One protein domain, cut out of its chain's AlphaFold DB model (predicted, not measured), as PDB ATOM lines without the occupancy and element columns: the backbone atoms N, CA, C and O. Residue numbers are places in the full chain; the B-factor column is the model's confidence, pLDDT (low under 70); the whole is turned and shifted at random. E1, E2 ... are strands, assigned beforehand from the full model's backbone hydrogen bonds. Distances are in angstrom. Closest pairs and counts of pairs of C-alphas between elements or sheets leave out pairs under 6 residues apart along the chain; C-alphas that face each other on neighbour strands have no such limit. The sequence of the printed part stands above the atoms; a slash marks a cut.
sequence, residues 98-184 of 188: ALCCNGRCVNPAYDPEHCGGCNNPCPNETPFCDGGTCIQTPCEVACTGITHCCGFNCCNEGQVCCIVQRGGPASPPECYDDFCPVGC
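What this domain is: This is residues 98 to 184 of the 188 residues of an uncharacterized protein of Deltaproteobacteria bacterium (UniProt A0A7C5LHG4). You find little regular structure: four small strand hairpins among loops, E7-E8 in the middle, E3-E4 and E5-E6 near it, E1-E2 at one end of the longest axis. Of 87 printed residues, 26 lie in eight named strands, E1 to E8 in chain order, forming four antiparallel two-stranded sheets; the class is all strand. The whole is compact, radius of gyration of the C-alphas 12.2 A, spanning 37 by 28 by 20 A.

Where its parts are: Find C-alpha 99 at (488.197, 462.967, 390.896), where E1, residues 99 to 101, begins. Next come E2, 104 to 106; E3, 128 to 130; E4, 133 to 135; E5, 148 to 150; E6, 153 to 155. E7, 160 to 163, runs 10.0 A; E8, 173 to 176, runs 9.9 A to C-alpha 176 at (507.058, 461.460, 391.026).

How they stand to each other: In hairpin E1 and E2, apart from E3 to E8, N 99 and O 106 are within hydrogen-bond range, 2.8 A. In hairpin E7 and E8, so are N 160 and O 176, 2.8 A. The closest C-alphas of E3 and E7, Phe 128 and Cys 161, are 6.7 A apart; those of E6 and E8, Cys 155 and Cys 175, 5.5 A.

The domain as a whole: The farthest C-alphas, Gly 103 and Ala 142, are 37.3 A apart. The printed part has no cut; links E2 to E3 and E4 to E5 are long. Look for pLDDT under 70 at residues 146, 167 to 170 and 183 to 184.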
ATOM      1  N   ALA A  98     489.397 459.445 387.670       86.69
ATOM      2  CA  ALA A  98     489.907 460.592 388.416       86.69
ATOM      3  C   ALA A  98     488.775 461.396 389.076       86.69
ATOM      4  O   ALA A  98     487.638 461.423 388.598       86.69
ATOM      5  N   LEU A  99     489.098 462.070 390.178       88.50
ATOM      6  CA  LEU A  99     488.197 462.967 390.896       88.50
ATOM      7  C   LEU A  99     488.645 464.410 390.731       88.50
ATOM      8  O   LEU A  99     489.836 464.706 390.708       88.50
ATOM      9  N   CYS A 100     487.668 465.308 390.676       89.94
ATOM     10  CA  CYS A 100     487.935 466.726 390.804       89.94
ATOM     11  C   CYS A 100     488.165 467.086 392.274       89.94
ATOM     12  O   CYS A 100     487.208 467.137 393.051       89.94
ATOM     13  N   CYS A 101     489.405 467.386 392.641       89.38
ATOM     14  CA  CYS A 101     489.776 467.835 393.974       89.38
ATOM     15  C   CYS A 101     490.459 469.201 393.878       89.38
ATOM     16  O   CYS A 101     491.462 469.355 393.189       89.38
ATOM     17  N   ASN A 102     489.891 470.210 394.544       86.00
ATOM     18  CA  ASN A 102     490.425 471.580 394.580       86.00
ATOM     19  C   ASN A 102     490.696 472.189 393.186       86.00
ATOM     20  O   ASN A 102     491.654 472.930 393.001       86.00
ATOM     21  N   GLY A 103     489.858 471.863 392.195       84.75
ATOM     22  CA  GLY A 103     490.012 472.353 390.821       84.75
ATOM     23  C   GLY A 103     491.015 471.569 389.970       84.75
ATOM     24  O   GLY A 103     491.227 471.943 388.826       84.75
ATOM     25  N   ARG A 104     491.585 470.470 390.479       85.25
ATOM     26  CA  ARG A 104     492.500 469.577 389.758       85.25
ATOM     27  C   ARG A 104     491.917 468.173 389.641       85.25
ATOM     28  O   ARG A 104     491.293 467.671 390.573       85.25
ATOM     29  N   CYS A 105     492.185 467.504 388.526       87.69
ATOM     30  CA  CYS A 105     491.935 466.074 388.406       87.69
ATOM     31  C   CYS A 105     493.044 465.271 389.090       87.69
ATOM     32  O   CYS A 105     494.203 465.349 388.689       87.69
ATOM     33  N   VAL A 106     492.675 464.498 390.108       87.12
ATOM     34  CA  VAL A 106     493.574 463.613 390.863       87.12
ATOM     35  C   VAL A 106     493.099 462.171 390.746       87.12
ATOM     36  O   VAL A 106     491.906 461.914 390.572       87.12
ATOM     37  N   ASN A 107     494.017 461.215 390.836       88.88
ATOM     38  CA  ASN A 107     493.668 459.800 390.794       88.88
ATOM     39  C   ASN A 107     493.516 459.246 392.219       88.88
ATOM     40  O   ASN A 107     494.524 458.884 392.825       88.88
ATOM     41  N   PRO A 108     492.291 459.094 392.752       90.88
ATOM     42  CA  PRO A 108     492.113 458.608 394.114       90.88
ATOM     43  C   PRO A 108     492.562 457.160 394.303       90.88
ATOM     44  O   PRO A 108     492.659 456.704 395.435       90.88
ATOM     45  N   ALA A 109     492.797 456.399 393.232       90.88
ATOM     46  CA  ALA A 109     493.256 455.027 393.370       90.88
ATOM     47  C   ALA A 109     494.729 454.942 393.790       90.88
ATOM     48  O   ALA A 109     495.104 453.951 394.411       90.88
ATOM     49  N   TYR A 110     495.543 455.947 393.450       90.94
ATOM     50  CA  TYR A 110     497.000 455.859 393.582       90.94
ATOM     51  C   TYR A 110     497.675 457.125 394.102       90.94
ATOM     52  O   TYR A 110     498.857 457.065 394.413       90.94
ATOM     53  N   ASP A 111     496.956 458.242 394.220       91.69
ATOM     54  CA  ASP A 111     497.462 459.469 394.830       91.69
ATOM     55  C   ASP A 111     497.393 459.368 396.364       91.69
ATOM     56  O   ASP A 111     496.289 459.332 396.914       91.69
ATOM     57  N   PRO A 112     498.531 459.319 397.081       92.75
ATOM     58  CA  PRO A 112     498.533 459.223 398.531       92.75
ATOM     59  C   PRO A 112     498.066 460.494 399.229       92.75
ATOM     60  O   PRO A 112     497.769 460.406 400.410       92.75
ATOM     61  N   GLU A 113     497.927 461.637 398.559       92.62
ATOM     62  CA  GLU A 113     497.295 462.823 399.153       92.62
ATOM     63  C   GLU A 113     495.763 462.829 398.986       92.62
ATOM     64  O   GLU A 113     495.041 463.551 399.682       92.62
ATOM     65  N   HIS A 114     495.244 461.983 398.091       93.06
ATOM     66  CA  HIS A 114     493.828 461.901 397.722       93.06
ATOM     67  C   HIS A 114     493.313 460.451 397.712       93.06
ATOM     68  O   HIS A 114     492.427 460.092 396.929       93.06
ATOM     69  N   CYS A 115     493.865 459.592 398.569       95.00
ATOM     70  CA  CYS A 115     493.661 458.153 398.477       95.00
ATOM     71  C   CYS A 115     492.223 457.764 398.834       95.00
ATOM     72  O   CYS A 115     491.749 457.999 399.940       95.00
ATOM     73  N   GLY A 116     491.488 457.183 397.892       93.88
ATOM     74  CA  GLY A 116     490.072 456.839 398.035       93.88
ATOM     75  C   GLY A 116     489.106 458.033 397.981       93.88
ATOM     76  O   GLY A 116     487.892 457.825 397.977       93.88
ATOM     77  N   GLY A 117     489.599 459.275 397.902       94.19
ATOM     78  CA  GLY A 117     488.760 460.474 397.853       94.19
ATOM     79  C   GLY A 117     489.533 461.785 398.014       94.19
ATOM     80  O   GLY A 117     490.689 461.805 398.419       94.19
ATOM     81  N   CYS A 118     488.884 462.912 397.714       93.31
ATOM     82  CA  CYS A 118     489.521 464.225 397.828       93.31
ATOM     83  C   CYS A 118     489.957 464.557 399.259       93.31
ATOM     84  O   CYS A 118     489.178 464.363 400.192       93.31
ATOM     85  N   ASN A 119     491.141 465.167 399.401       91.81
ATOM     86  CA  ASN A 119     491.717 465.590 400.679       91.81
ATOM     87  C   ASN A 119     491.767 464.443 401.706       91.81
ATOM     88  O   ASN A 119     491.449 464.644 402.879       91.81
ATOM     89  N   ASN A 120     492.126 463.238 401.254       95.31
ATOM     90  CA  ASN A 120     492.246 462.054 402.098       95.31
ATOM     91  C   ASN A 120     493.689 461.524 402.066       95.31
ATOM     92  O   ASN A 120     493.953 460.506 401.420       95.31
ATOM     93  N   PRO A 121     494.633 462.233 402.712       95.06
ATOM     94  CA  PRO A 121     496.025 461.838 402.698       95.06
ATOM     95  C   PRO A 121     496.245 460.553 403.491       95.06
ATOM     96  O   PRO A 121     495.666 460.341 404.561       95.06
ATOM     97  N   CYS A 122     497.129 459.708 402.979       95.50
ATOM     98  CA  CYS A 122     497.561 458.510 403.655       95.50
ATOM     99  C   CYS A 122     498.412 458.843 404.887       95.50
ATOM    100  O   CYS A 122     499.238 459.755 404.850       95.50
ATOM    101  N   PRO A 123     498.232 458.107 405.998       94.88
ATOM    102  CA  PRO A 123     499.006 458.334 407.204       94.88
ATOM    103  C   PRO A 123     500.439 457.816 407.028       94.88
ATOM    104  O   PRO A 123     500.702 456.933 406.210       94.88
ATOM    105  N   ASN A 124     501.366 458.329 407.838       89.56
ATOM    106  CA  ASN A 124     502.797 458.015 407.736       89.56
ATOM    107  C   ASN A 124     503.104 456.516 407.883       89.56
ATOM    108  O   ASN A 124     504.099 456.032 407.348       89.56
ATOM    109  N   GLU A 125     502.271 455.769 408.610       90.94
ATOM    110  CA  GLU A 125     502.423 454.325 408.798       90.94
ATOM    111  C   GLU A 125     502.085 453.519 407.537       90.94
ATOM    112  O   GLU A 125     502.563 452.394 407.378       90.94
ATOM    113  N   THR A 126     501.258 454.077 406.651       93.81
ATOM    114  CA  THR A 126     500.828 453.465 405.389       93.81
ATOM    115  C   THR A 126     500.804 454.515 404.273       93.81
ATOM    116  O   THR A 126     499.722 454.859 403.803       93.81
ATOM    117  N   PRO A 127     501.961 455.065 403.864       91.69
ATOM    118  CA  PRO A 127     502.013 456.270 403.034       91.69
ATOM    119  C   PRO A 127     501.814 455.990 401.535       91.69
ATOM    120  O   PRO A 127     501.972 456.889 400.715       91.69
ATOM    121  N   PHE A 128     501.487 454.753 401.154       93.19
ATOM    122  CA  PHE A 128     501.287 454.352 399.766       93.19
ATOM    123  C   PHE A 128     499.810 454.093 399.485       93.19
ATOM    124  O   PHE A 128     499.157 453.365 400.233       93.19
ATOM    125  N   CYS A 129     499.293 454.663 398.398       93.94
ATOM    126  CA  CYS A 129     497.920 454.439 397.967       93.94
ATOM    127  C   CYS A 129     497.866 453.354 396.892       93.94
ATOM    128  O   CYS A 129     498.445 453.510 395.817       93.94
ATOM    129  N   ASP A 130     497.144 452.271 397.172       92.31
ATOM    130  CA  ASP A 130     496.890 451.201 396.208       92.31
ATOM    131  C   ASP A 130     495.391 450.922 396.111       92.31
ATOM    132  O   ASP A 130     494.729 450.580 397.095       92.31
ATOM    133  N   GLY A 131     494.828 451.126 394.921       90.69
ATOM    134  CA  GLY A 131     493.405 450.915 394.660       90.69
ATOM    135  C   GLY A 131     492.476 451.743 395.558       90.69
ATOM    136  O   GLY A 131     491.347 451.323 395.815       90.69
ATOM    137  N   GLY A 132     492.936 452.893 396.057       93.50
ATOM    138  CA  GLY A 132     492.179 453.767 396.956       93.50
ATOM    139  C   GLY A 132     492.235 453.367 398.429       93.50
ATOM    140  O   GLY A 132     491.425 453.843 399.222       93.50
ATOM    141  N   THR A 133     493.169 452.491 398.804       95.50
ATOM    142  CA  THR A 133     493.446 452.141 400.199       95.50
ATOM    143  C   THR A 133     494.892 452.463 400.543       95.50
ATOM    144  O   THR A 133     495.814 452.100 399.816       95.50
ATOM    145  N   CYS A 134     495.090 453.112 401.688       96.38
ATOM    146  CA  CYS A 134     496.416 453.356 402.228       96.38
ATOM    147  C   CYS A 134     497.001 452.057 402.784       96.38
ATOM    148  O   CYS A 134     496.420 451.426 403.673       96.38
ATOM    149  N   ILE A 135     498.153 451.663 402.261       94.62
ATOM    150  CA  ILE A 135     498.885 450.467 402.671       94.62
ATOM    151  C   ILE A 135     500.343 450.817 402.974       94.62
ATOM    152  O   ILE A 135     500.827 451.910 402.674       94.62
ATOM    153  N   GLN A 136     501.055 449.890 403.614       92.50
ATOM    154  CA  GLN A 136     502.501 450.035 403.740       92.50
ATOM    155  C   GLN A 136     503.133 450.032 402.356       92.50
ATOM    156  O   GLN A 136     502.765 449.225 401.501       92.50
ATOM    157  N   THR A 137     504.094 450.925 402.155       88.88
ATOM    158  CA  THR A 137     504.776 451.035 400.876       88.88
ATOM    159  C   THR A 137     505.462 449.719 400.535       88.88
ATOM    160  O   THR A 137     506.240 449.217 401.355       88.88
ATOM    161  N   PRO A 138     505.194 449.138 399.351       84.75
ATOM    162  CA  PRO A 138     505.881 447.933 398.930       84.75
ATOM    163  C   PRO A 138     507.369 448.252 398.830       84.75
ATOM    164  O   PRO A 138     507.769 449.196 398.146       84.75
ATOM    165  N   CYS A 139     508.179 447.487 399.552       90.75
ATOM    166  CA  CYS A 139     509.609 447.706 399.611       90.75
ATOM    167  C   CYS A 139     510.352 446.398 399.403       90.75
ATOM    168  O   CYS A 139     510.298 445.496 400.240       90.75
ATOM    169  N   GLU A 140     511.038 446.306 398.269       89.50
ATOM    170  CA  GLU A 140     511.813 445.126 397.882       89.50
ATOM    171  C   GLU A 140     513.325 445.380 397.951       89.50
ATOM    172  O   GLU A 140     514.123 444.444 397.891       89.50
ATOM    173  N   VAL A 141     513.729 446.641 398.129       90.06
ATOM    174  CA  VAL A 141     515.127 447.077 398.222       90.06
ATOM    175  C   VAL A 141     515.375 447.864 399.505       90.06
ATOM    176  O   VAL A 141     514.479 448.498 400.049       90.06
ATOM    177  N   ALA A 142     516.610 447.857 400.003       88.69
ATOM    178  CA  ALA A 142     516.989 448.683 401.143       88.69
ATOM    179  C   ALA A 142     517.451 450.066 400.664       88.69
ATOM    180  O   ALA A 142     518.518 450.192 400.065       88.69
ATOM    181  N   CYS A 143     516.671 451.102 400.965       89.88
ATOM    182  CA  CYS A 143     517.082 452.487 400.758       89.88
ATOM    183  C   CYS A 143     517.952 452.949 401.936       89.88
ATOM    184  O   CYS A 143     517.539 452.879 403.093       89.88
ATOM    185  N   THR A 144     519.177 453.392 401.661       86.81
ATOM    186  CA  THR A 144     520.094 453.911 402.686       86.81
ATOM    187  C   THR A 144     519.983 455.433 402.763       86.81
ATOM    188  O   THR A 144     520.289 456.097 401.777       86.81
ATOM    189  N   GLY A 145     519.595 455.997 403.914       81.25
ATOM    190  CA  GLY A 145     519.447 457.451 404.101       81.25
ATOM    191  C   GLY A 145     518.009 457.895 404.416       81.25
ATOM    192  O   GLY A 145     517.276 457.168 405.077       81.25
ATOM    193  N   ILE A 146     517.631 459.098 403.961       69.50
ATOM    194  CA  ILE A 146     516.318 459.771 404.152       69.50
ATOM    195  C   ILE A 146     515.389 459.596 402.933       69.50
ATOM    196  O   ILE A 146     514.686 460.506 402.509       69.50
ATOM    197  N   THR A 147     515.413 458.414 402.333       84.00
ATOM    198  CA  THR A 147     514.756 458.121 401.053       84.00
ATOM    199  C   THR A 147     513.598 457.150 401.300       84.00
ATOM    200  O   THR A 147     513.785 456.143 401.986       84.00
ATOM    201  N   HIS A 148     512.405 457.430 400.770       87.44
ATOM    202  CA  HIS A 148     511.254 456.529 400.914       87.44
ATOM    203  C   HIS A 148     511.327 455.410 399.873       87.44
ATOM    204  O   HIS A 148     511.757 455.622 398.742       87.44
ATOM    205  N   CYS A 149     510.929 454.199 400.247       92.25
ATOM    206  CA  CYS A 149     510.975 453.056 399.339       92.25
ATOM    207  C   CYS A 149     509.839 453.118 398.313       92.25
ATOM    208  O   CYS A 149     508.774 453.642 398.620       92.25
ATOM    209  N   CYS A 150     510.045 452.579 397.115       93.06
ATOM    210  CA  CYS A 150     509.019 452.505 396.081       93.06
ATOM    211  C   CYS A 150     509.235 451.286 395.181       93.06
ATOM    212  O   CYS A 150     509.886 451.356 394.135       93.06
ATOM    213  N   GLY A 151     508.743 450.132 395.633       91.00
ATOM    214  CA  GLY A 151     509.000 448.841 394.998       91.00
ATOM    215  C   GLY A 151     510.494 448.522 394.999       91.00
ATOM    216  O   GLY A 151     511.071 448.224 396.044       91.00
ATOM    217  N   PHE A 152     511.113 448.613 393.820       90.69
ATOM    218  CA  PHE A 152     512.550 448.393 393.608       90.69
ATOM    219  C   PHE A 152     513.382 449.679 393.557       90.69
ATOM    220  O   PHE A 152     514.599 449.610 393.391       90.69
ATOM    221  N   ASN A 153     512.742 450.841 393.668       91.81
ATOM    222  CA  ASN A 153     513.392 452.143 393.625       91.81
ATOM    223  C   ASN A 153     513.320 452.832 394.989       91.81
ATOM    224  O   ASN A 153     512.555 452.445 395.872       91.81
ATOM    225  N   CYS A 154     514.114 453.883 395.136       93.06
ATOM    226  CA  CYS A 154     514.121 454.744 396.306       93.06
ATOM    227  C   CYS A 154     513.788 456.170 395.849       93.06
ATOM    228  O   CYS A 154     514.482 456.707 394.987       93.06
ATOM    229  N   CYS A 155     512.727 456.753 396.403       92.12
ATOM    230  CA  CYS A 155     512.253 458.100 396.093       92.12
ATOM    231  C   CYS A 155     512.898 459.142 397.007       92.12
ATOM    232  O   CYS A 155     512.924 458.980 398.232       92.12
ATOM    233  N   ASN A 156     513.396 460.220 396.406       91.12
ATOM    234  CA  ASN A 156     514.040 461.326 397.107       91.12
ATOM    235  C   ASN A 156     513.057 462.109 397.991       91.12
ATOM    236  O   ASN A 156     511.845 461.904 397.954       91.12
ATOM    237  N   GLU A 157     513.588 463.024 398.797       87.50
ATOM    238  CA  GLU A 157     512.767 463.949 399.576       87.50
ATOM    239  C   GLU A 157     511.867 464.782 398.646       87.50
ATOM    240  O   GLU A 157     512.327 465.284 397.623       87.50
ATOM    241  N   GLY A 158     510.577 464.876 398.981       86.06
ATOM    242  CA  GLY A 158     509.548 465.505 398.143       86.06
ATOM    243  C   GLY A 158     508.912 464.574 397.107       86.06
ATOM    244  O   GLY A 158     507.814 464.857 396.649       86.06
ATOM    245  N   GLN A 159     509.530 463.429 396.791       90.50
ATOM    246  CA  GLN A 159     508.970 462.503 395.814       90.50
ATOM    247  C   GLN A 159     507.926 461.556 396.412       90.50
ATOM    248  O   GLN A 159     508.079 461.020 397.513       90.50
ATOM    249  N   VAL A 160     506.903 461.276 395.613       88.62
ATOM    250  CA  VAL A 160     505.775 460.414 395.942       88.62
ATOM    251  C   VAL A 160     505.848 459.113 395.149       88.62
ATOM    252  O   VAL A 160     506.093 459.114 393.943       88.62
ATOM    253  N   CYS A 161     505.632 457.988 395.832       91.88
ATOM    254  CA  CYS A 161     505.582 456.669 395.212       91.88
ATOM    255  C   CYS A 161     504.172 456.370 394.687       91.88
ATOM    256  O   CYS A 161     503.227 456.277 395.471       91.88
ATOM    257  N   CYS A 162     504.041 456.178 393.376       89.88
ATOM    258  CA  CYS A 162     502.755 456.092 392.684       89.88
ATOM    259  C   CYS A 162     502.685 454.891 391.747       89.88
ATOM    260  O   CYS A 162     503.670 454.557 391.092       89.88
ATOM    261  N   ILE A 163     501.493 454.317 391.569       87.50
ATOM    262  CA  ILE A 163     501.206 453.424 390.439       87.50
ATOM    263  C   ILE A 163     500.493 454.230 389.353       87.50
ATOM    264  O   ILE A 163     499.385 454.726 389.545       87.50
ATOM    265  N   VAL A 164     501.109 454.323 388.176       84.06
ATOM    266  CA  VAL A 164     500.486 454.919 386.989       84.06
ATOM    267  C   VAL A 164     500.042 453.821 386.036       84.06
ATOM    268  O   VAL A 164     500.862 453.075 385.510       84.06
ATOM    269  N   GLN A 165     498.737 453.693 385.786       74.75
ATOM    270  CA  GLN A 165     498.247 452.677 384.853       74.75
ATOM    271  C   GLN A 165     498.627 453.046 383.412       74.75
ATOM    272  O   GLN A 165     498.028 453.934 382.809       74.75
ATOM    273  N   ARG A 166     499.632 452.356 382.857       74.88
ATOM    274  CA  ARG A 166     500.095 452.520 381.463       74.88
ATOM    275  C   ARG A 166     499.481 451.497 380.487       74.88
ATOM    276  O   ARG A 166     500.063 451.224 379.444       74.88
ATOM    277  N   GLY A 167     498.328 450.906 380.817       65.69
ATOM    278  CA  GLY A 167     497.633 449.936 379.948       65.69
ATOM    279  C   GLY A 167     498.231 448.523 379.913       65.69
ATOM    280  O   GLY A 167     497.961 447.762 378.989       65.69
ATOM    281  N   GLY A 168     499.050 448.153 380.902       68.88
ATOM    282  CA  GLY A 168     499.644 446.816 381.031       68.88
ATOM    283  C   GLY A 168     499.052 445.985 382.182       68.88
ATOM    284  O   GLY A 168     498.431 446.545 383.083       68.88
ATOM    285  N   PRO A 169     499.281 444.653 382.204       64.56
ATOM    286  CA  PRO A 169     498.773 443.752 383.250       64.56
ATOM    287  C   PRO A 169     499.375 444.007 384.643       64.56
ATOM    288  O   PRO A 169     498.834 443.530 385.636       64.56
ATOM    289  N   ALA A 170     500.477 444.755 384.723       67.94
ATOM    290  CA  ALA A 170     501.050 445.258 385.963       67.94
ATOM    291  C   ALA A 170     501.798 446.561 385.658       67.94
ATOM    292  O   ALA A 170     502.655 446.584 384.775       67.94
ATOM    293  N   SER A 171     501.462 447.638 386.366       80.31
ATOM    294  CA  SER A 171     502.251 448.872 386.343       80.31
ATOM    295  C   SER A 171     503.052 448.925 387.644       80.31
ATOM    296  O   SER A 171     502.432 448.899 388.709       80.31
ATOM    297  N   PRO A 172     504.395 448.901 387.593       85.38
ATOM    298  CA  PRO A 172     505.203 448.984 388.801       85.38
ATOM    299  C   PRO A 172     505.058 450.370 389.445       85.38
ATOM    300  O   PRO A 172     504.744 451.339 388.747       85.38
ATOM    301  N   PRO A 173     505.283 450.479 390.762       89.50
ATOM    302  CA  PRO A 173     505.323 451.769 391.421       89.50
ATOM    303  C   PRO A 173     506.582 452.556 391.005       89.50
ATOM    304  O   PRO A 173     507.675 451.995 390.893       89.50
ATOM    305  N   GLU A 174     506.420 453.856 390.771       89.25
ATOM    306  CA  GLU A 174     507.452 454.795 390.310       89.25
ATOM    307  C   GLU A 174     507.412 456.086 391.150       89.25
ATOM    308  O   GLU A 174     506.377 456.429 391.724       89.25
ATOM    309  N   CYS A 175     508.536 456.805 391.222       91.06
ATOM    310  CA  CYS A 175     508.657 458.067 391.959       91.06
ATOM    311  C   CYS A 175     508.252 459.269 391.090       91.06
ATOM    312  O   CYS A 175     508.682 459.359 389.940       91.06
ATOM    313  N   TYR A 176     507.494 460.207 391.661       89.81
ATOM    314  CA  TYR A 176     507.058 461.460 391.026       89.81
ATOM    315  C   TYR A 176     507.335 462.655 391.941       89.81
ATOM    316  O   TYR A 176     507.301 462.494 393.153       89.81
ATOM    317  N   ASP A 177     507.591 463.839 391.383       86.25
ATOM    318  CA  ASP A 177     508.136 464.978 392.145       86.25
ATOM    319  C   ASP A 177     507.140 465.715 393.052       86.25
ATOM    320  O   ASP A 177     507.582 466.464 393.909       86.25
ATOM    321  N   ASP A 178     505.831 465.474 392.925       81.00
ATOM    322  CA  ASP A 178     504.831 466.119 393.789       81.00
ATOM    323  C   ASP A 178     503.573 465.256 393.981       81.00
ATOM    324  O   ASP A 178     503.165 464.960 395.096       81.00
ATOM    325  N   PHE A 179     502.943 464.833 392.880       78.19
ATOM    326  CA  PHE A 179     501.673 464.103 392.906       78.19
ATOM    327  C   PHE A 179     501.685 462.977 391.888       78.19
ATOM    328  O   PHE A 179     502.384 463.031 390.872       78.19
ATOM    329  N   CYS A 180     500.830 461.988 392.113       86.38
ATOM    330  CA  CYS A 180     500.628 460.936 391.136       86.38
ATOM    331  C   CYS A 180     499.875 461.495 389.925       86.38
ATOM    332  O   CYS A 180     498.751 461.989 390.078       86.38
ATOM    333  N   PRO A 181     500.449 461.428 388.710       80.81
ATOM    334  CA  PRO A 181     499.759 461.922 387.538       80.81
ATOM    335  C   PRO A 181     498.518 461.069 387.289       80.81
ATOM    336  O   PRO A 181     498.460 459.872 387.600       80.81
ATOM    337  N   VAL A 182     497.512 461.693 386.689       75.62
ATOM    338  CA  VAL A 182     496.346 460.958 386.216       75.62
ATOM    339  C   VAL A 182     496.847 459.992 385.146       75.62
ATOM    340  O   VAL A 182     497.422 460.410 384.141       75.62
ATOM    341  N   GLY A 183     496.706 458.688 385.404       69.25
ATOM    342  CA  GLY A 183     497.089 457.654 384.446       69.25
ATOM    343  C   GLY A 183     496.421 457.917 383.098       69.25
ATOM    344  O   GLY A 183     495.358 458.529 383.037       69.25
ATOM    345  N   CYS A 184     497.043 457.476 382.008       61.06
ATOM    346  CA  CYS A 184     496.495 457.719 380.681       61.06
ATOM    347  C   CYS A 184     495.182 456.928 380.519       61.06
ATOM    348  O   CYS A 184     495.221 455.694 380.462       61.06
TER     349      CYS A 184